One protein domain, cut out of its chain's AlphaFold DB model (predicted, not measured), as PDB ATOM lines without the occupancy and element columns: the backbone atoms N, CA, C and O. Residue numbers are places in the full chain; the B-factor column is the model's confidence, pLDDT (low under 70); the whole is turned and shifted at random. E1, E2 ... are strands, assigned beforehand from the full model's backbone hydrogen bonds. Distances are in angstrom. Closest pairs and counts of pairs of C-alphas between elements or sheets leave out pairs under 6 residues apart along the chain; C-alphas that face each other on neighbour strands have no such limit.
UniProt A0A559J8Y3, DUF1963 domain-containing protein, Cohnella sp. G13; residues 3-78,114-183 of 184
ATOM      1  N   PRO A   3     270.870 189.544 248.835       93.25
ATOM      2  CA  PRO A   3     270.824 188.188 248.295       93.25
ATOM      3  C   PRO A   3     269.719 188.074 247.238       93.25
ATOM      4  O   PRO A   3     268.568 188.399 247.520       93.25
ATOM      5  N   LEU A   4     270.072 187.592 246.045       95.25
ATOM      6  CA  LEU A   4     269.121 187.321 244.965       95.25
ATOM      7  C   LEU A   4     268.679 185.856 244.983       95.25
ATOM      8  O   LEU A   4     267.486 185.567 244.991       95.25
ATOM      9  N   CYS A   5     269.626 184.915 245.035       95.31
ATOM     10  CA  CYS A   5     269.303 183.495 245.133       95.31
ATOM     11  C   CYS A   5     270.429 182.668 245.767       95.31
ATOM     12  O   CYS A   5     271.587 183.088 245.874       95.31
ATOM     13  N   GLN A   6     270.071 181.455 246.181       95.25
ATOM     14  CA  GLN A   6     271.011 180.399 246.531       95.25
ATOM     15  C   GLN A   6     270.614 179.136 245.773       95.25
ATOM     16  O   GLN A   6     269.445 178.758 245.774       95.25
ATOM     17  N   ILE A   7     271.585 178.484 245.143       97.12
ATOM     18  CA  ILE A   7     271.369 177.280 244.343       97.12
ATOM     19  C   ILE A   7     272.178 176.152 244.975       97.12
ATOM     20  O   ILE A   7     273.407 176.219 245.034       97.12
ATOM     21  N   ASN A   8     271.492 175.120 245.464       96.38
ATOM     22  CA  ASN A   8     272.132 173.903 245.944       96.38
ATOM     23  C   ASN A   8     272.346 172.947 244.764       96.38
ATOM     24  O   ASN A   8     271.422 172.247 244.353       96.38
ATOM     25  N   ILE A   9     273.567 172.921 244.225       97.69
ATOM     26  CA  ILE A   9     273.904 172.144 243.024       97.69
ATOM     27  C   ILE A   9     273.739 170.643 243.283       97.69
ATOM     28  O   ILE A   9     273.292 169.907 242.407       97.69
ATOM     29  N   THR A  10     274.002 170.194 244.514       95.75
ATOM     30  CA  THR A  10     273.898 168.774 244.900       95.75
ATOM     31  C   THR A  10     272.471 168.220 244.856       95.75
ATOM     32  O   THR A  10     272.284 167.006 244.910       95.75
ATOM     33  N   GLN A  11     271.462 169.094 244.770       95.12
ATOM     34  CA  GLN A  11     270.047 168.727 244.720       95.12
ATOM     35  C   GLN A  11     269.434 168.866 243.322       95.12
ATOM     36  O   GLN A  11     268.241 168.612 243.155       95.12
ATOM     37  N   LEU A  12     270.220 169.271 242.318       96.88
ATOM     38  CA  LEU A  12     269.726 169.364 240.950       96.88
ATOM     39  C   LEU A  12     269.533 167.960 240.352       96.88
ATOM     40  O   LEU A  12     270.356 167.073 240.587       96.88
ATOM     41  N   PRO A  13     268.479 167.742 239.543       96.50
ATOM     42  CA  PRO A  13     268.256 166.459 238.874       96.50
ATOM     43  C   PRO A  13     269.315 166.160 237.800       96.50
ATOM     44  O   PRO A  13     269.505 165.006 237.424       96.50
ATOM     45  N   TYR A  14     270.013 167.192 237.323       96.06
ATOM     46  CA  TYR A  14     271.136 167.109 236.401       96.06
ATOM     47  C   TYR A  14     272.163 168.186 236.766       96.06
ATOM     48  O   TYR A  14     271.788 169.320 237.066       96.06
ATOM     49  N   ILE A  15     273.452 167.834 236.751       97.50
ATOM     50  CA  ILE A  15     274.557 168.751 237.059       97.50
ATOM     51  C   ILE A  15     275.372 168.974 235.775       97.50
ATOM     52  O   ILE A  15     276.032 168.031 235.322       97.50
ATOM     53  N   PRO A  16     275.358 170.192 235.195       95.69
ATOM     54  CA  PRO A  16     276.181 170.538 234.039       95.69
ATOM     55  C   PRO A  16     277.676 170.315 234.291       95.69
ATOM     56  O   PRO A  16     278.151 170.475 235.416       95.69
ATOM     57  N   GLU A  17     278.443 170.016 233.237       95.56
ATOM     58  CA  GLU A  17     279.894 169.765 233.340       95.56
ATOM     59  C   GLU A  17     280.629 170.905 234.059       95.56
ATOM     60  O   GLU A  17     281.422 170.665 234.969       95.56
ATOM     61  N   LEU A  18     280.275 172.149 233.718       95.62
ATOM     62  CA  LEU A  18     280.820 173.377 234.299       95.62
ATOM     63  C   LEU A  18     280.502 173.561 235.787       95.62
ATOM     64  O   LEU A  18     280.956 174.540 236.365       95.62
ATOM     65  N   LEU A  19     279.712 172.688 236.413       97.31
ATOM     66  CA  LEU A  19     279.317 172.779 237.820       97.31
ATOM     67  C   LEU A  19     279.687 171.539 238.637       97.31
ATOM     68  O   LEU A  19     279.420 171.514 239.834       97.31
ATOM     69  N   LYS A  20     280.331 170.527 238.043       96.62
ATOM     70  CA  LYS A  20     280.658 169.273 238.745       96.62
ATOM     71  C   LYS A  20     281.571 169.441 239.960       96.62
ATOM     72  O   LYS A  20     281.573 168.577 240.831       96.62
ATOM     73  N   ASP A  21     282.354 170.514 240.018       96.88
ATOM     74  CA  ASP A  21     283.224 170.843 241.152       96.88
ATOM     75  C   ASP A  21     282.596 171.840 242.145       96.88
ATOM     76  O   ASP A  21     283.283 172.272 243.072       96.88
ATOM     77  N   ILE A  22     281.327 172.224 241.962       97.62
ATOM     78  CA  ILE A  22     280.598 173.188 242.796       97.62
ATOM     79  C   ILE A  22     279.417 172.489 243.471       97.62
ATOM     80  O   ILE A  22     278.597 171.853 242.820       97.62
ATOM     81  N   GLU A  23     279.279 172.657 244.781       97.94
ATOM     82  CA  GLU A  23     278.152 172.124 245.550       97.94
ATOM     83  C   GLU A  23     277.078 173.187 245.829       97.94
ATOM     84  O   GLU A  23     275.901 172.857 245.975       97.94
ATOM     85  N   MET A  24     277.448 174.472 245.876       97.50
ATOM     86  CA  MET A  24     276.505 175.563 246.129       97.50
ATOM     87  C   MET A  24     276.929 176.864 245.453       97.50
ATOM     88  O   MET A  24     278.107 177.212 245.444       97.50
ATOM     89  N   ILE A  25     275.955 177.616 244.951       97.69
ATOM     90  CA  ILE A  25     276.130 178.989 244.478       97.69
ATOM     91  C   ILE A  25     275.300 179.917 245.360       97.69
ATOM     92  O   ILE A  25     274.150 179.617 245.681       97.69
ATOM     93  N   THR A  26     275.869 181.054 245.750       96.62
ATOM     94  CA  THR A  26     275.112 182.177 246.311       96.62
ATOM     95  C   THR A  26     275.339 183.410 245.462       96.62
ATOM     96  O   THR A  26     276.477 183.733 245.116       96.62
ATOM     97  N   LEU A  27     274.246 184.077 245.104       97.38
ATOM     98  CA  LEU A  27     274.264 185.254 244.257       97.38
ATOM     99  C   LEU A  27     273.702 186.446 245.020       97.38
ATOM    100  O   LEU A  27     272.618 186.390 245.601       97.38
ATOM    101  N   PHE A  28     274.452 187.534 244.972       95.75
ATOM    102  CA  PHE A  28     274.089 188.830 245.503       95.75
ATOM    103  C   PHE A  28     274.108 189.853 244.376       95.75
ATOM    104  O   PHE A  28     274.944 189.778 243.476       95.75
ATOM    105  N   ILE A  29     273.230 190.840 244.468       95.44
ATOM    106  CA  ILE A  29     273.140 191.943 243.514       95.44
ATOM    107  C   ILE A  29     273.070 193.268 244.266       95.44
ATOM    108  O   ILE A  29     272.729 193.301 245.450       95.44
ATOM    109  N   ASP A  30     273.503 194.358 243.652       93.81
ATOM    110  CA  ASP A  30     273.334 195.697 244.205       93.81
ATOM    111  C   ASP A  30     271.841 196.022 244.370       93.81
ATOM    112  O   ASP A  30     270.990 195.460 243.685       93.81
ATOM    113  N   SER A  31     271.512 196.828 245.380       89.94
ATOM    114  CA  SER A  31     270.116 197.148 245.700       89.94
ATOM    115  C   SER A  31     269.546 198.242 244.805       89.94
ATOM    116  O   SER A  31     268.326 198.347 244.699       89.94
ATOM    117  N   ASP A  32     270.417 199.047 244.195       87.38
ATOM    118  CA  ASP A  32     270.043 200.315 243.578       87.38
ATOM    119  C   ASP A  32     270.282 200.294 242.062       87.38
ATOM    120  O   ASP A  32     269.568 200.960 241.316       87.38
ATOM    121  N   GLU A  33     271.272 199.525 241.596       91.06
ATOM    122  CA  GLU A  33     271.697 199.499 240.193       91.06
ATOM    123  C   GLU A  33     271.923 198.069 239.683       91.06
ATOM    124  O   GLU A  33     272.511 197.233 240.367       91.06
ATOM    125  N   LEU A  34     271.512 197.793 238.444       92.94
ATOM    126  CA  LEU A  34     271.885 196.552 237.765       92.94
ATOM    127  C   LEU A  34     273.362 196.605 237.335       92.94
ATOM    128  O   LEU A  34     273.872 197.684 237.030       92.94
ATOM    129  N   PRO A  35     274.072 195.464 237.324       90.50
ATOM    130  CA  PRO A  35     275.479 195.427 236.942       90.50
ATOM    131  C   PRO A  35     275.670 195.774 235.458       90.50
ATOM    132  O   PRO A  35     274.922 195.303 234.611       90.50
ATOM    133  N   ASP A  36     276.704 196.552 235.138       83.75
ATOM    134  CA  ASP A  36     277.092 196.925 233.768       83.75
ATOM    135  C   ASP A  36     278.521 196.439 233.496       83.75
ATOM    136  O   ASP A  36     279.501 197.120 233.815       83.75
ATOM    137  N   ASN A  37     278.641 195.201 233.001       78.00
ATOM    138  CA  ASN A  37     279.915 194.513 232.729       78.00
ATOM    139  C   ASN A  37     280.913 194.529 233.907       78.00
ATOM    140  O   ASN A  37     282.127 194.390 233.735       78.00
ATOM    141  N   ASN A  38     280.417 194.734 235.131       88.75
ATOM    142  CA  ASN A  38     281.261 194.848 236.308       88.75
ATOM    143  C   ASN A  38     281.902 193.491 236.636       88.75
ATOM    144  O   ASN A  38     281.256 192.452 236.484       88.75
ATOM    145  N   PRO A  39     283.141 193.462 237.156       91.88
ATOM    146  CA  PRO A  39     283.725 192.219 237.640       91.88
ATOM    147  C   PRO A  39     282.953 191.702 238.861       91.88
ATOM    148  O   PRO A  39     282.433 192.482 239.664       91.88
ATOM    149  N   ASN A  40     282.936 190.379 239.045       95.44
ATOM    150  CA  ASN A  40     282.348 189.749 240.227       95.44
ATOM    151  C   ASN A  40     282.914 190.374 241.521       95.44
ATOM    152  O   ASN A  40     284.126 190.440 241.725       95.44
ATOM    153  N   GLY A  41     282.023 190.843 242.396       95.00
ATOM    154  CA  GLY A  41     282.338 191.601 243.607       95.00
ATOM    155  C   GLY A  41     282.054 193.102 243.489       95.00
ATOM    156  O   GLY A  41     282.062 193.794 244.508       95.00
ATOM    157  N   GLN A  42     281.759 193.609 242.289       94.19
ATOM    158  CA  GLN A  42     281.331 194.986 242.041       94.19
ATOM    159  C   GLN A  42     279.924 194.986 241.451       94.19
ATOM    160  O   GLN A  42     279.701 194.386 240.410       94.19
ATOM    161  N   LYS A  43     278.966 195.641 242.117       94.50
ATOM    162  CA  LYS A  43     277.529 195.675 241.756       94.50
ATOM    163  C   LYS A  43     276.794 194.324 241.704       94.50
ATOM    164  O   LYS A  43     275.576 194.269 241.788       94.50
ATOM    165  N   TRP A  44     277.517 193.218 241.695       96.88
ATOM    166  CA  TRP A  44     277.013 191.872 241.910       96.88
ATOM    167  C   TRP A  44     278.110 191.030 242.556       96.88
ATOM    168  O   TRP A  44     279.291 191.384 242.513       96.88
ATOM    169  N   CYS A  45     277.739 189.931 243.198       97.12
ATOM    170  CA  CYS A  45     278.697 188.990 243.754       97.12
ATOM    171  C   CYS A  45     278.156 187.569 243.670       97.12
ATOM    172  O   CYS A  45     277.132 187.257 244.272       97.12
ATOM    173  N   LEU A  46     278.877 186.700 242.973       97.62
ATOM    174  CA  LEU A  46     278.611 185.270 242.940       97.62
ATOM    175  C   LEU A  46     279.700 184.543 243.723       97.62
ATOM    176  O   LEU A  46     280.889 184.673 243.430       97.62
ATOM    177  N   ARG A  47     279.290 183.755 244.718       96.25
ATOM    178  CA  ARG A  47     280.177 182.855 245.459       96.25
ATOM    179  C   ARG A  47     279.833 181.415 245.113       96.25
ATOM    180  O   ARG A  47     278.725 180.962 245.383       96.25
ATOM    181  N   ALA A  48     280.798 180.709 244.535       97.00
ATOM    182  CA  ALA A  48     280.692 179.294 244.211       97.00
ATOM    183  C   ALA A  48     281.498 178.476 245.230       97.00
ATOM    184  O   ALA A  48     282.703 178.672 245.394       97.00
ATOM    185  N   TYR A  49     280.827 177.573 245.934       96.69
ATOM    186  CA  TYR A  49     281.398 176.760 246.999       96.69
ATOM    187  C   TYR A  49     281.605 175.335 246.506       96.69
ATOM    188  O   TYR A  49     280.648 174.667 246.124       96.69
ATOM    189  N   LYS A  50     282.849 174.853 246.566       95.69
ATOM    190  CA  LYS A  50     283.200 173.466 246.208       95.69
ATOM    191  C   LYS A  50     282.822 172.444 247.279       95.69
ATOM    192  O   LYS A  50     282.852 171.253 247.019       95.69
ATOM    193  N   CYS A  51     282.524 172.910 248.492       95.12
ATOM    194  CA  CYS A  51     282.086 172.073 249.597       95.12
ATOM    195  C   CYS A  51     281.108 172.842 250.492       95.12
ATOM    196  O   CYS A  51     281.415 173.964 250.905       95.12
ATOM    197  N   ILE A  52     279.960 172.245 250.824       93.88
ATOM    198  CA  ILE A  52     278.962 172.829 251.736       93.88
ATOM    199  C   ILE A  52     279.184 172.463 253.204       93.88
ATOM    200  O   ILE A  52     278.598 173.091 254.080       93.88
ATOM    201  N   LYS A  53     280.017 171.454 253.492       91.31
ATOM    202  CA  LYS A  53     280.172 170.877 254.840       91.31
ATOM    203  C   LYS A  53     280.576 171.904 255.903       91.31
ATOM    204  O   LYS A  53     280.115 171.811 257.038       91.31
ATOM    205  N   ASP A  54     281.417 172.863 255.526       87.12
ATOM    206  CA  ASP A  54     281.960 173.873 256.438       87.12
ATOM    207  C   ASP A  54     281.204 175.212 256.354       87.12
ATOM    208  O   ASP A  54     281.597 176.197 256.985       87.12
ATOM    209  N   LEU A  55     280.112 175.273 255.580       88.81
ATOM    210  CA  LEU A  55     279.283 176.468 255.507       88.81
ATOM    211  C   LEU A  55     278.458 176.614 256.778       88.81
ATOM    212  O   LEU A  55     277.713 175.724 257.185       88.81
ATOM    213  N   VAL A  56     278.569 177.789 257.386       88.31
ATOM    214  CA  VAL A  56     277.760 178.173 258.536       88.31
ATOM    215  C   VAL A  56     276.555 178.987 258.061       88.31
ATOM    216  O   VAL A  56     276.729 179.937 257.291       88.31
ATOM    217  N   PRO A  57     275.329 178.655 258.502       84.31
ATOM    218  CA  PRO A  57     274.167 179.479 258.217       84.31
ATOM    219  C   PRO A  57     274.363 180.888 258.774       84.31
ATOM    220  O   PRO A  57     274.675 181.070 259.953       84.31
ATOM    221  N   ILE A  58     274.143 181.892 257.932       81.25
ATOM    222  CA  ILE A  58     274.076 183.279 258.377       81.25
ATOM    223  C   ILE A  58     272.645 183.523 258.853       81.25
ATOM    224  O   ILE A  58     271.729 183.681 258.052       81.25
ATOM    225  N   LEU A  59     272.449 183.507 260.169       77.38
ATOM    226  CA  LEU A  59     271.148 183.760 260.783       77.38
ATOM    227  C   LEU A  59     270.999 185.254 261.089       77.38
ATOM    228  O   LEU A  59     271.885 185.851 261.697       77.38
ATOM    229  N   ASN A  60     269.849 185.829 260.733       67.69
ATOM    230  CA  ASN A  60     269.405 187.154 261.183       67.69
ATOM    231  C   ASN A  60     270.356 188.322 260.862       67.69
ATOM    232  O   ASN A  60     270.495 189.229 261.680       67.69
ATOM    233  N   VAL A  61     271.001 188.338 259.691       73.81
ATOM    234  CA  VAL A  61     271.629 189.578 259.211       73.81
ATOM    235  C   VAL A  61     270.513 190.483 258.695       73.81
ATOM    236  O   VAL A  61     269.863 190.106 257.720       73.81
ATOM    237  N   PRO A  62     270.242 191.634 259.334       72.31
ATOM    238  CA  PRO A  62     269.242 192.555 258.826       72.31
ATOM    239  C   PRO A  62     269.739 193.116 257.492       72.31
ATOM    240  O   PRO A  62     270.816 193.707 257.419       72.31
ATOM    241  N   TYR A  63     268.954 192.910 256.444       78.88
ATOM    242  CA  TYR A  63     269.110 193.585 255.166       78.88
ATOM    243  C   TYR A  63     267.740 194.106 254.742       78.88
ATOM    244  O   TYR A  63     266.719 193.463 254.988       78.88
ATOM    245  N   GLU A  64     267.722 195.278 254.123       84.12
ATOM    246  CA  GLU A  64     266.524 195.805 253.483       84.12
ATOM    247  C   GLU A  64     266.543 195.345 252.026       84.12
ATOM    248  O   GLU A  64     267.508 195.576 251.302       84.12
ATOM    249  N   SER A  65     265.511 194.613 251.617       87.25
ATOM    250  CA  SER A  65     265.337 194.155 250.243       87.25
ATOM    251  C   SER A  65     263.857 194.064 249.929       87.25
ATOM    252  O   SER A  65     263.064 193.623 250.761       87.25
ATOM    253  N   ASN A  66     263.512 194.442 248.705       88.06
ATOM    254  CA  ASN A  66     262.172 194.259 248.165       88.06
ATOM    255  C   ASN A  66     261.998 192.877 247.511       88.06
ATOM    256  O   ASN A  66     260.885 192.547 247.109       88.06
ATOM    257  N   ILE A  67     263.066 192.076 247.410       91.56
ATOM    258  CA  ILE A  67     263.027 190.726 246.841       91.56
ATOM    259  C   ILE A  67     262.279 189.801 247.801       91.56
ATOM    260  O   ILE A  67     262.645 189.646 248.970       91.56
ATOM    261  N   MET A  68     261.244 189.153 247.283       91.81
ATOM    262  CA  MET A  68     260.433 188.198 248.023       91.81
ATOM    263  C   MET A  68     261.127 186.839 248.081       91.81
ATOM    264  O   MET A  68     261.547 186.287 247.065       91.81
ATOM    265  N   VAL A  69     261.212 186.268 249.283       90.56
ATOM    266  CA  VAL A  69     261.843 184.961 249.506       90.56
ATOM    267  C   VAL A  69     260.838 183.844 249.243       90.56
ATOM    268  O   VAL A  69     259.772 183.796 249.857       90.56
ATOM    269  N   PHE A  70     261.197 182.908 248.369       92.31
ATOM    270  CA  PHE A  70     260.435 181.684 248.139       92.31
ATOM    271  C   PHE A  70     261.361 180.537 247.731       92.31
ATOM    272  O   PHE A  70     262.421 180.742 247.148       92.31
ATOM    273  N   GLU A  71     260.944 179.311 248.040       92.88
ATOM    274  CA  GLU A  71     261.648 178.106 247.607       92.88
ATOM    275  C   GLU A  71     261.300 177.778 246.149       92.88
ATOM    276  O   GLU A  71     260.138 177.867 245.731       92.88
ATOM    277  N   MET A  72     262.309 177.347 245.394       91.38
ATOM    278  CA  MET A  72     262.161 176.796 244.051       91.38
ATOM    279  C   MET A  72     262.463 175.302 244.076       91.38
ATOM    280  O   MET A  72     263.442 174.874 244.682       91.38
ATOM    281  N   LYS A  73     261.627 174.510 243.400       92.69
ATOM    282  CA  LYS A  73     261.836 173.069 243.250       92.69
ATOM    283  C   LYS A  73     262.359 172.792 241.845       92.69
ATOM    284  O   LYS A  73     261.628 173.084 240.898       92.69
ATOM    285  N   PRO A  74     263.584 172.261 241.693       94.31
ATOM    286  CA  PRO A  74     264.123 171.977 240.375       94.31
ATOM    287  C   PRO A  74     263.393 170.787 239.744       94.31
ATOM    288  O   PRO A  74     263.073 169.804 240.416       94.31
ATOM    289  N   SER A  75     263.169 170.868 238.439       95.38
ATOM    290  CA  SER A  75     262.671 169.777 237.602       95.38
ATOM    291  C   SER A  75     263.565 169.640 236.377       95.38
ATOM    292  O   SER A  75     264.063 170.643 235.870       95.38
ATOM    293  N   LEU A  76     263.776 168.409 235.910       96.88
ATOM    294  CA  LEU A  76     264.528 168.172 234.682       96.88
ATOM    295  C   LEU A  76     263.684 168.581 233.474       96.88
ATOM    296  O   LEU A  76     262.505 168.236 233.402       96.88
ATOM    297  N   ILE A  77     264.312 169.287 232.541       95.38
ATOM    298  CA  ILE A  77     263.750 169.651 231.244       95.38
ATOM    299  C   ILE A  77     264.681 169.047 230.200       95.38
ATOM    300  O   ILE A  77     265.861 169.384 230.166       95.38
ATOM    301  N   GLU A  78     264.173 168.095 229.420       93.69
ATOM    302  CA  GLU A  78     264.954 167.425 228.370       93.69
ATOM    303  C   GLU A  78     264.897 168.191 227.042       93.69
ATOM    304  O   GLU A  78     265.851 168.166 226.271       93.69
ATOM    305  N   SER A 114     262.183 179.471 228.866       95.50
ATOM    306  CA  SER A 114     262.481 180.602 229.746       95.50
ATOM    307  C   SER A 114     262.386 180.244 231.234       95.50
ATOM    308  O   SER A 114     261.970 179.151 231.631       95.50
ATOM    309  N   GLY A 115     262.754 181.193 232.089       95.25
ATOM    310  CA  GLY A 115     262.699 181.072 233.534       95.25
ATOM    311  C   GLY A 115     264.058 180.798 234.165       95.25
ATOM    312  O   GLY A 115     265.123 181.046 233.614       95.25
ATOM    313  N   PHE A 116     264.024 180.296 235.394       95.88
ATOM    314  CA  PHE A 116     265.230 180.112 236.188       95.88
ATOM    315  C   PHE A 116     265.772 178.722 235.880       95.88
ATOM    316  O   PHE A 116     265.235 177.726 236.374       95.88
ATOM    317  N   LYS A 117     266.826 178.653 235.069       96.12
ATOM    318  CA  LYS A 117     267.415 177.382 234.634       96.12
ATOM    319  C   LYS A 117     268.915 177.333 234.846       96.12
ATOM    320  O   LYS A 117     269.595 178.351 234.788       96.12
ATOM    321  N   VAL A 118     269.400 176.120 235.099       97.81
ATOM    322  CA  VAL A 118     270.813 175.780 235.287       97.81
ATOM    323  C   VAL A 118     271.190 174.748 234.228       97.81
ATOM    324  O   VAL A 118     270.642 173.647 234.216       97.81
ATOM    325  N   GLY A 119     272.136 175.095 233.361       96.25
ATOM    326  CA  GLY A 119     272.428 174.382 232.120       96.25
ATOM    327  C   GLY A 119     271.439 174.727 231.005       96.25
ATOM    328  O   GLY A 119     270.686 175.693 231.111       96.25
ATOM    329  N   GLY A 120     271.450 173.914 229.947       95.56
ATOM    330  CA  GLY A 120     270.630 174.141 228.756       95.56
ATOM    331  C   GLY A 120     271.176 175.257 227.865       95.56
ATOM    332  O   GLY A 120     272.366 175.582 227.923       95.56
ATOM    333  N   TRP A 121     270.298 175.820 227.041       97.19
ATOM    334  CA  TRP A 121     270.598 176.943 226.145       97.19
ATOM    335  C   TRP A 121     270.109 178.244 226.760       97.19
ATOM    336  O   TRP A 121     269.069 178.208 227.383       97.19
ATOM    337  N   PRO A 122     270.753 179.405 226.622       97.19
ATOM    338  CA  PRO A 122     270.177 180.643 227.148       97.19
ATOM    339  C   PRO A 122     268.862 181.019 226.442       97.19
ATOM    340  O   PRO A 122     268.621 180.627 225.303       97.19
ATOM    341  N   THR A 123     267.996 181.771 227.127       97.44
ATOM    342  CA  THR A 123     266.835 182.443 226.516       97.44
ATOM    343  C   THR A 123     267.168 183.907 226.281       97.44
ATOM    344  O   THR A 123     267.069 184.715 227.208       97.44
ATOM    345  N   THR A 124     267.592 184.262 225.074       96.44
ATOM    346  CA  THR A 124     267.966 185.640 224.734       96.44
ATOM    347  C   THR A 124     266.746 186.486 224.360       96.44
ATOM    348  O   THR A 124     265.783 185.988 223.777       96.44
ATOM    349  N   ILE A 125     266.765 187.769 224.738       95.00
ATOM    350  CA  ILE A 125     265.726 188.749 224.364       95.00
ATOM    351  C   ILE A 125     266.167 189.559 223.144       95.00
ATOM    352  O   ILE A 125     265.346 189.868 222.283       95.00
ATOM    353  N   GLN A 126     267.447 189.929 223.093       91.38
ATOM    354  CA  GLN A 126     267.990 190.810 222.063       91.38
ATOM    355  C   GLN A 126     268.799 190.012 221.041       91.38
ATOM    356  O   GLN A 126     268.304 189.728 219.958       91.38
ATOM    357  N   SER A 127     270.030 189.654 221.396       91.06
ATOM    358  CA  SER A 127     270.979 188.927 220.549       91.06
ATOM    359  C   SER A 127     271.679 187.839 221.360       91.06
ATOM    360  O   SER A 127     271.352 187.629 222.533       91.06
ATOM    361  N   GLU A 128     272.690 187.190 220.786       91.88
ATOM    362  CA  GLU A 128     273.587 186.318 221.535       91.88
ATOM    363  C   GLU A 128     274.155 187.017 222.780       91.88
ATOM    364  O   GLU A 128     274.284 188.249 222.828       91.88
ATOM    365  N   ILE A 129     274.511 186.231 223.801       93.94
ATOM    366  CA  ILE A 129     275.070 186.796 225.028       93.94
ATOM    367  C   ILE A 129     276.412 187.461 224.715       93.94
ATOM    368  O   ILE A 129     277.380 186.813 224.312       93.94
ATOM    369  N   TYR A 130     276.477 188.762 224.974       91.94
ATOM    370  CA  TYR A 130     277.663 189.571 224.759       91.94
ATOM    371  C   TYR A 130     278.530 189.606 226.025       91.94
ATOM    372  O   TYR A 130     278.395 190.478 226.879       91.94
ATOM    373  N   TRP A 131     279.449 188.647 226.164       92.69
ATOM    374  CA  TRP A 131     280.323 188.580 227.347       92.69
ATOM    375  C   TRP A 131     281.427 189.645 227.362       92.69
ATOM    376  O   TRP A 131     281.962 189.975 228.419       92.69
ATOM    377  N   ALA A 132     281.849 190.113 226.186       90.50
ATOM    378  CA  ALA A 132     282.905 191.105 225.992       90.50
ATOM    379  C   ALA A 132     282.900 191.611 224.541       90.50
ATOM    380  O   ALA A 132     282.382 190.917 223.665       90.50
ATOM    381  N   PRO A 133     283.570 192.741 224.234       87.38
ATOM    382  CA  PRO A 133     283.820 193.163 222.858       87.38
ATOM    383  C   PRO A 133     284.313 192.038 221.958       87.38
ATOM    384  O   PRO A 133     285.284 191.346 222.271       87.38
ATOM    385  N   TYR A 134     283.617 191.871 220.831       84.44
ATOM    386  CA  TYR A 134     283.870 190.822 219.838       84.44
ATOM    387  C   TYR A 134     283.774 189.389 220.394       84.44
ATOM    388  O   TYR A 134     284.371 188.482 219.819       84.44
ATOM    389  N   ASN A 135     283.078 189.191 221.521       81.00
ATOM    390  CA  ASN A 135     283.025 187.943 222.287       81.00
ATOM    391  C   ASN A 135     284.414 187.371 222.637       81.00
ATOM    392  O   ASN A 135     284.595 186.168 222.799       81.00
ATOM    393  N   GLN A 136     285.409 188.249 222.811       88.69
ATOM    394  CA  GLN A 136     286.784 187.892 223.181       88.69
ATOM    395  C   GLN A 136     287.047 188.158 224.665       88.69
ATOM    396  O   GLN A 136     287.932 188.932 225.037       88.69
ATOM    397  N   HIS A 137     286.268 187.525 225.540       92.50
ATOM    398  CA  HIS A 137     286.503 187.629 226.977       92.50
ATOM    399  C   HIS A 137     287.747 186.796 227.368       92.50
ATOM    400  O   HIS A 137     287.865 185.649 226.927       92.50
ATOM    401  N   PRO A 138     288.663 187.299 228.223       92.94
ATOM    402  CA  PRO A 138     289.942 186.637 228.532       92.94
ATOM    403  C   PRO A 138     289.806 185.215 229.094       92.94
ATOM    404  O   PRO A 138     290.698 184.388 228.908       92.94
ATOM    405  N   VAL A 139     288.689 184.915 229.763       95.06
ATOM    406  CA  VAL A 139     288.418 183.575 230.312       95.06
ATOM    407  C   VAL A 139     287.491 182.705 229.471       95.06
ATOM    408  O   VAL A 139     287.162 181.605 229.913       95.06
ATOM    409  N   ASN A 140     287.092 183.164 228.280       95.25
ATOM    410  CA  ASN A 140     286.209 182.439 227.360       95.25
ATOM    411  C   ASN A 140     285.004 181.794 228.085       95.25
ATOM    412  O   ASN A 140     284.930 180.566 228.200       95.25
ATOM    413  N   PRO A 141     284.133 182.605 228.707       95.75
ATOM    414  CA  PRO A 141     283.066 182.104 229.547       95.75
ATOM    415  C   PRO A 141     282.029 181.346 228.723       95.75
ATOM    416  O   PRO A 141     281.676 181.750 227.619       95.75
ATOM    417  N   LEU A 142     281.522 180.258 229.293       96.38
ATOM    418  CA  LEU A 142     280.355 179.554 228.775       96.38
ATOM    419  C   LEU A 142     279.162 179.796 229.690       96.38
ATOM    420  O   LEU A 142     279.330 179.905 230.908       96.38
ATOM    421  N   PHE A 143     277.972 179.853 229.095       97.44
ATOM    422  CA  PHE A 143     276.707 179.957 229.812       97.44
ATOM    423  C   PHE A 143     276.563 178.834 230.849       97.44
ATOM    424  O   PHE A 143     276.883 177.674 230.582       97.44
ATOM    425  N   VAL A 144     276.081 179.184 232.043       98.06
ATOM    426  CA  VAL A 144     275.853 178.233 233.137       98.06
ATOM    427  C   VAL A 144     274.416 178.260 233.616       98.06
ATOM    428  O   VAL A 144     273.834 177.200 233.819       98.06
ATOM    429  N   PHE A 145     273.857 179.436 233.871       98.44
ATOM    430  CA  PHE A 145     272.481 179.564 234.337       98.44
ATOM    431  C   PHE A 145     271.926 180.945 234.004       98.44
ATOM    432  O   PHE A 145     272.688 181.889 233.778       98.44
ATOM    433  N   GLN A 146     270.602 181.062 234.020       98.19
ATOM    434  CA  GLN A 146     269.914 182.344 233.907       98.19
ATOM    435  C   GLN A 146     268.892 182.534 235.027       98.19
ATOM    436  O   GLN A 146     268.438 181.575 235.662       98.19
ATOM    437  N   ILE A 147     268.532 183.792 235.250       97.75
ATOM    438  CA  ILE A 147     267.486 184.213 236.172       97.75
ATOM    439  C   ILE A 147     266.601 185.196 235.422       97.75
ATOM    440  O   ILE A 147     267.051 186.288 235.090       97.75
ATOM    441  N   ASP A 148     265.346 184.839 235.197       97.44
ATOM    442  CA  ASP A 148     264.377 185.744 234.585       97.44
ATOM    443  C   ASP A 148     263.851 186.767 235.599       97.44
ATOM    444  O   ASP A 148     263.890 186.576 236.820       97.44
ATOM    445  N   SER A 149     263.291 187.857 235.087       97.12
ATOM    446  CA  SER A 149     262.399 188.707 235.874       97.12
ATOM    447  C   SER A 149     261.193 187.899 236.363       97.12
ATOM    448  O   SER A 149     260.663 187.039 235.660       97.12
ATOM    449  N   THR A 150     260.738 188.148 237.589       95.38
ATOM    450  CA  THR A 150     259.585 187.450 238.159       95.38
ATOM    451  C   THR A 150     258.825 188.308 239.163       95.38
ATOM    452  O   THR A 150     259.366 188.772 240.170       95.38
ATOM    453  N   GLU A 151     257.515 188.434 238.947       95.38
ATOM    454  CA  GLU A 151     256.618 189.125 239.877       95.38
ATOM    455  C   GLU A 151     256.598 188.448 241.255       95.38
ATOM    456  O   GLU A 151     256.591 189.115 242.287       95.38
ATOM    457  N   LYS A 152     256.646 187.107 241.289       94.56
ATOM    458  CA  LYS A 152     256.590 186.322 242.534       94.56
ATOM    459  C   LYS A 152     257.770 186.619 243.459       94.56
ATOM    460  O   LYS A 152     257.603 186.629 244.676       94.56
ATOM    461  N   GLY A 153     258.947 186.830 242.875       93.94
ATOM    462  CA  GLY A 153     260.156 187.239 243.585       93.94
ATOM    463  C   GLY A 153     260.297 188.741 243.752       93.94
ATOM    464  O   GLY A 153     261.227 189.170 244.428       93.94
ATOM    465  N   ASN A 154     259.394 189.528 243.164       95.06
ATOM    466  CA  ASN A 154     259.517 190.974 243.045       95.06
ATOM    467  C   ASN A 154     260.915 191.392 242.544       95.06
ATOM    468  O   ASN A 154     261.583 192.238 243.138       95.06
ATOM    469  N   TRP A 155     261.373 190.727 241.481       95.25
ATOM    470  CA  TRP A 155     262.688 190.927 240.879       95.25
ATOM    471  C   TRP A 155     262.549 191.201 239.383       95.25
ATOM    472  O   TRP A 155     261.824 190.479 238.700       95.25
ATOM    473  N   TYR A 156     263.261 192.213 238.882       95.75
ATOM    474  CA  TYR A 156     263.208 192.622 237.480       95.75
ATOM    475  C   TYR A 156     264.593 193.027 236.975       95.75
ATOM    476  O   TYR A 156     265.287 193.822 237.609       95.75
ATOM    477  N   TRP A 157     264.963 192.510 235.807       96.31
ATOM    478  CA  TRP A 157     266.103 192.970 235.020       96.31
ATOM    479  C   TRP A 157     265.612 194.004 234.006       96.31
ATOM    480  O   TRP A 157     265.003 193.640 233.006       96.31
ATOM    481  N   GLY A 158     265.822 195.293 234.265       95.19
ATOM    482  CA  GLY A 158     265.334 196.364 233.392       95.19
ATOM    483  C   GLY A 158     263.829 196.246 233.132       95.19
ATOM    484  O   GLY A 158     263.049 196.059 234.069       95.19
ATOM    485  N   ASP A 159     263.430 196.324 231.862       95.81
ATOM    486  CA  ASP A 159     262.063 196.012 231.440       95.81
ATOM    487  C   ASP A 159     261.903 194.502 231.205       95.81
ATOM    488  O   ASP A 159     262.187 193.992 230.124       95.81
ATOM    489  N   SER A 160     261.483 193.779 232.249       95.56
ATOM    490  CA  SER A 160     261.104 192.354 232.191       95.56
ATOM    491  C   SER A 160     262.154 191.427 231.554       95.56
ATOM    492  O   SER A 160     261.821 190.469 230.862       95.56
ATOM    493  N   GLY A 161     263.426 191.715 231.809       97.50
ATOM    494  CA  GLY A 161     264.577 191.055 231.217       97.50
ATOM    495  C   GLY A 161     265.025 189.746 231.870       97.50
ATOM    496  O   GLY A 161     264.348 189.191 232.745       97.50
ATOM    497  N   VAL A 162     266.226 189.306 231.489       97.88
ATOM    498  CA  VAL A 162     266.894 188.080 231.950       97.88
ATOM    499  C   VAL A 162     268.361 188.374 232.262       97.88
ATOM    500  O   VAL A 162     269.036 189.051 231.492       97.88
ATOM    501  N   GLY A 163     268.860 187.847 233.381       97.50
ATOM    502  CA  GLY A 163     270.284 187.861 233.720       97.50
ATOM    503  C   GLY A 163     270.942 186.518 233.428       97.50
ATOM    504  O   GLY A 163     270.467 185.485 233.907       97.50
ATOM    505  N   TYR A 164     272.053 186.535 232.696       97.75
ATOM    506  CA  TYR A 164     272.834 185.371 232.289       97.75
ATOM    507  C   TYR A 164     274.157 185.313 233.039       97.75
ATOM    508  O   TYR A 164     274.872 186.305 233.174       97.75
ATOM    509  N   PHE A 165     274.521 184.116 233.488       97.75
ATOM    510  CA  PHE A 165     275.726 183.892 234.271       97.75
ATOM    511  C   PHE A 165     276.618 182.884 233.565       97.75
ATOM    512  O   PHE A 165     276.213 181.745 233.311       97.75
ATOM    513  N   GLY A 166     277.839 183.314 233.264       97.00
ATOM    514  CA  GLY A 166     278.847 182.505 232.598       97.00
ATOM    515  C   GLY A 166     280.007 182.158 233.524       97.00
ATOM    516  O   GLY A 166     280.347 182.924 234.430       97.00
ATOM    517  N   ARG A 167     280.642 181.011 233.283       97.44
ATOM    518  CA  ARG A 167     281.848 180.570 233.998       97.44
ATOM    519  C   ARG A 167     283.007 180.435 233.027       97.44
ATOM    520  O   ARG A 167     282.849 179.860 231.950       97.44
ATOM    521  N   GLY A 168     284.168 180.955 233.417       96.69
ATOM    522  CA  GLY A 168     285.389 180.867 232.623       96.69
ATOM    523  C   GLY A 168     285.812 179.421 232.352       96.69
ATOM    524  O   GLY A 168     285.663 178.543 233.201       96.69
ATOM    525  N   THR A 169     286.356 179.179 231.160       95.81
ATOM    526  CA  THR A 169     286.789 177.847 230.698       95.81
ATOM    527  C   THR A 169     288.295 177.715 230.515       95.81
ATOM    528  O   THR A 169     288.804 176.604 230.365       95.81
ATOM    529  N   THR A 170     289.038 178.822 230.559       95.56
ATOM    530  CA  THR A 170     290.504 178.772 230.533       95.56
ATOM    531  C   THR A 170     291.050 178.194 231.841       95.56
ATOM    532  O   THR A 170     290.426 178.285 232.899       95.56
ATOM    533  N   SER A 171     292.250 177.606 231.802       89.69
ATOM    534  CA  SER A 171     292.883 177.025 232.997       89.69
ATOM    535  C   SER A 171     293.066 178.046 234.124       89.69
ATOM    536  O   SER A 171     292.874 177.714 235.292       89.69
ATOM    537  N   GLU A 172     293.397 179.287 233.769       90.25
ATOM    538  CA  GLU A 172     293.604 180.397 234.707       90.25
ATOM    539  C   GLU A 172     292.274 181.018 235.169       90.25
ATOM    540  O   GLU A 172     292.166 181.445 236.315       90.25
ATOM    541  N   GLY A 173     291.243 180.983 234.317       90.50
ATOM    542  CA  GLY A 173     289.934 181.599 234.539       90.50
ATOM    543  C   GLY A 173     288.827 180.661 235.021       90.50
ATOM    544  O   GLY A 173     287.678 181.077 235.119       90.50
ATOM    545  N   SER A 174     289.128 179.399 235.330       89.38
ATOM    546  CA  SER A 174     288.120 178.367 235.652       89.38
ATOM    547  C   SER A 174     287.276 178.631 236.910       89.38
ATOM    548  O   SER A 174     286.282 177.943 237.156       89.38
ATOM    549  N   ASN A 175     287.656 179.614 237.731       90.94
ATOM    550  CA  ASN A 175     286.870 180.070 238.884       90.94
ATOM    551  C   ASN A 175     286.304 181.487 238.692       90.94
ATOM    552  O   ASN A 175     285.693 182.023 239.616       90.94
ATOM    553  N   GLU A 176     286.514 182.097 237.525       95.62
ATOM    554  CA  GLU A 176     285.954 183.400 237.194       95.62
ATOM    555  C   GLU A 176     284.515 183.261 236.706       95.62
ATOM    556  O   GLU A 176     284.151 182.308 236.009       95.62
ATOM    557  N   TRP A 177     283.708 184.243 237.093       96.69
ATOM    558  CA  TRP A 177     282.303 184.344 236.740       96.69
ATOM    559  C   TRP A 177     282.063 185.676 236.060       96.69
ATOM    560  O   TRP A 177     282.587 186.702 236.497       96.69
ATOM    561  N   VAL A 178     281.224 185.641 235.037       96.25
ATOM    562  CA  VAL A 178     280.772 186.810 234.289       96.25
ATOM    563  C   VAL A 178     279.256 186.899 234.364       96.25
ATOM    564  O   VAL A 178     278.576 185.885 234.551       96.25
ATOM    565  N   ILE A 179     278.746 188.114 234.223       96.31
ATOM    566  CA  ILE A 179     277.320 188.382 234.131       96.31
ATOM    567  C   ILE A 179     277.058 189.249 232.906       96.31
ATOM    568  O   ILE A 179     277.839 190.148 232.598       96.31
ATOM    569  N   GLU A 180     275.944 188.979 232.254       95.88
ATOM    570  CA  GLU A 180     275.305 189.841 231.269       95.88
ATOM    571  C   GLU A 180     273.810 189.872 231.619       95.88
ATOM    572  O   GLU A 180     273.315 188.950 232.276       95.88
ATOM    573  N   TRP A 181     273.087 190.930 231.265       96.50
ATOM    574  CA  TRP A 181     271.629 190.873 231.261       96.50
ATOM    575  C   TRP A 181     271.035 191.656 230.087       96.50
ATOM    576  O   TRP A 181     271.508 192.738 229.741       96.50
ATOM    577  N   GLN A 182     269.926 191.150 229.550       96.44
ATOM    578  CA  GLN A 182     269.149 191.781 228.480       96.44
ATOM    579  C   GLN A 182     267.745 192.124 228.980       96.44
ATOM    580  O   GLN A 182     267.222 191.457 229.871       96.44
ATOM    581  N   CYS A 183     267.107 193.131 228.385       96.50
ATOM    582  CA  CYS A 183     265.696 193.463 228.605       96.50
ATOM    583  C   CYS A 183     265.019 193.922 227.304       96.50
ATOM    584  O   CYS A 183     265.703 194.101 226.291       96.50
TER     585      CYS A 183
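This is residues 3 to 78 and 114 to 183 of the 184 residues of the protein "DUF1963 domain-containing protein" of Cohnella sp. G13 (UniProt A0A559J8Y3). What shows first? There is little regular structure: two small sheets, E1 E2 E3 and E4 E5 E6, stand face to face, strands crossed, among long loops. What builds it? The 146 printed residues have six strands, no named helix; the class is all strand, with two antiparallel meanders, each strand beside the one before. It is compact, radius of gyration of the C-alphas 15.0 A, spanning 44 by 36 by 33 A.

Which strands pair first? E1, residues 3 to 8, E2, 24 to 29, and E3, 44 to 49, form successive hairpins; N 7 to O 25 and N 26 to O 47 are each 2.9 A. And later? E4, 142 to 148, E5, 162 to 167, and E6, 177 to 182, form two more; N 144 to O 165 is 2.9 A, N 164 to O 180 2.8 A.

Where does E1 begin? C-alpha 3 is at (270.824, 188.188, 248.295). Where does E6 end? C-alpha 182 is at (269.149, 191.781, 228.480).

What is cut? Residues 79 to 113 are not printed; C-alphas 78 and 114 are 13.5 A apart. Where is confidence low? Residue 60 is under 70.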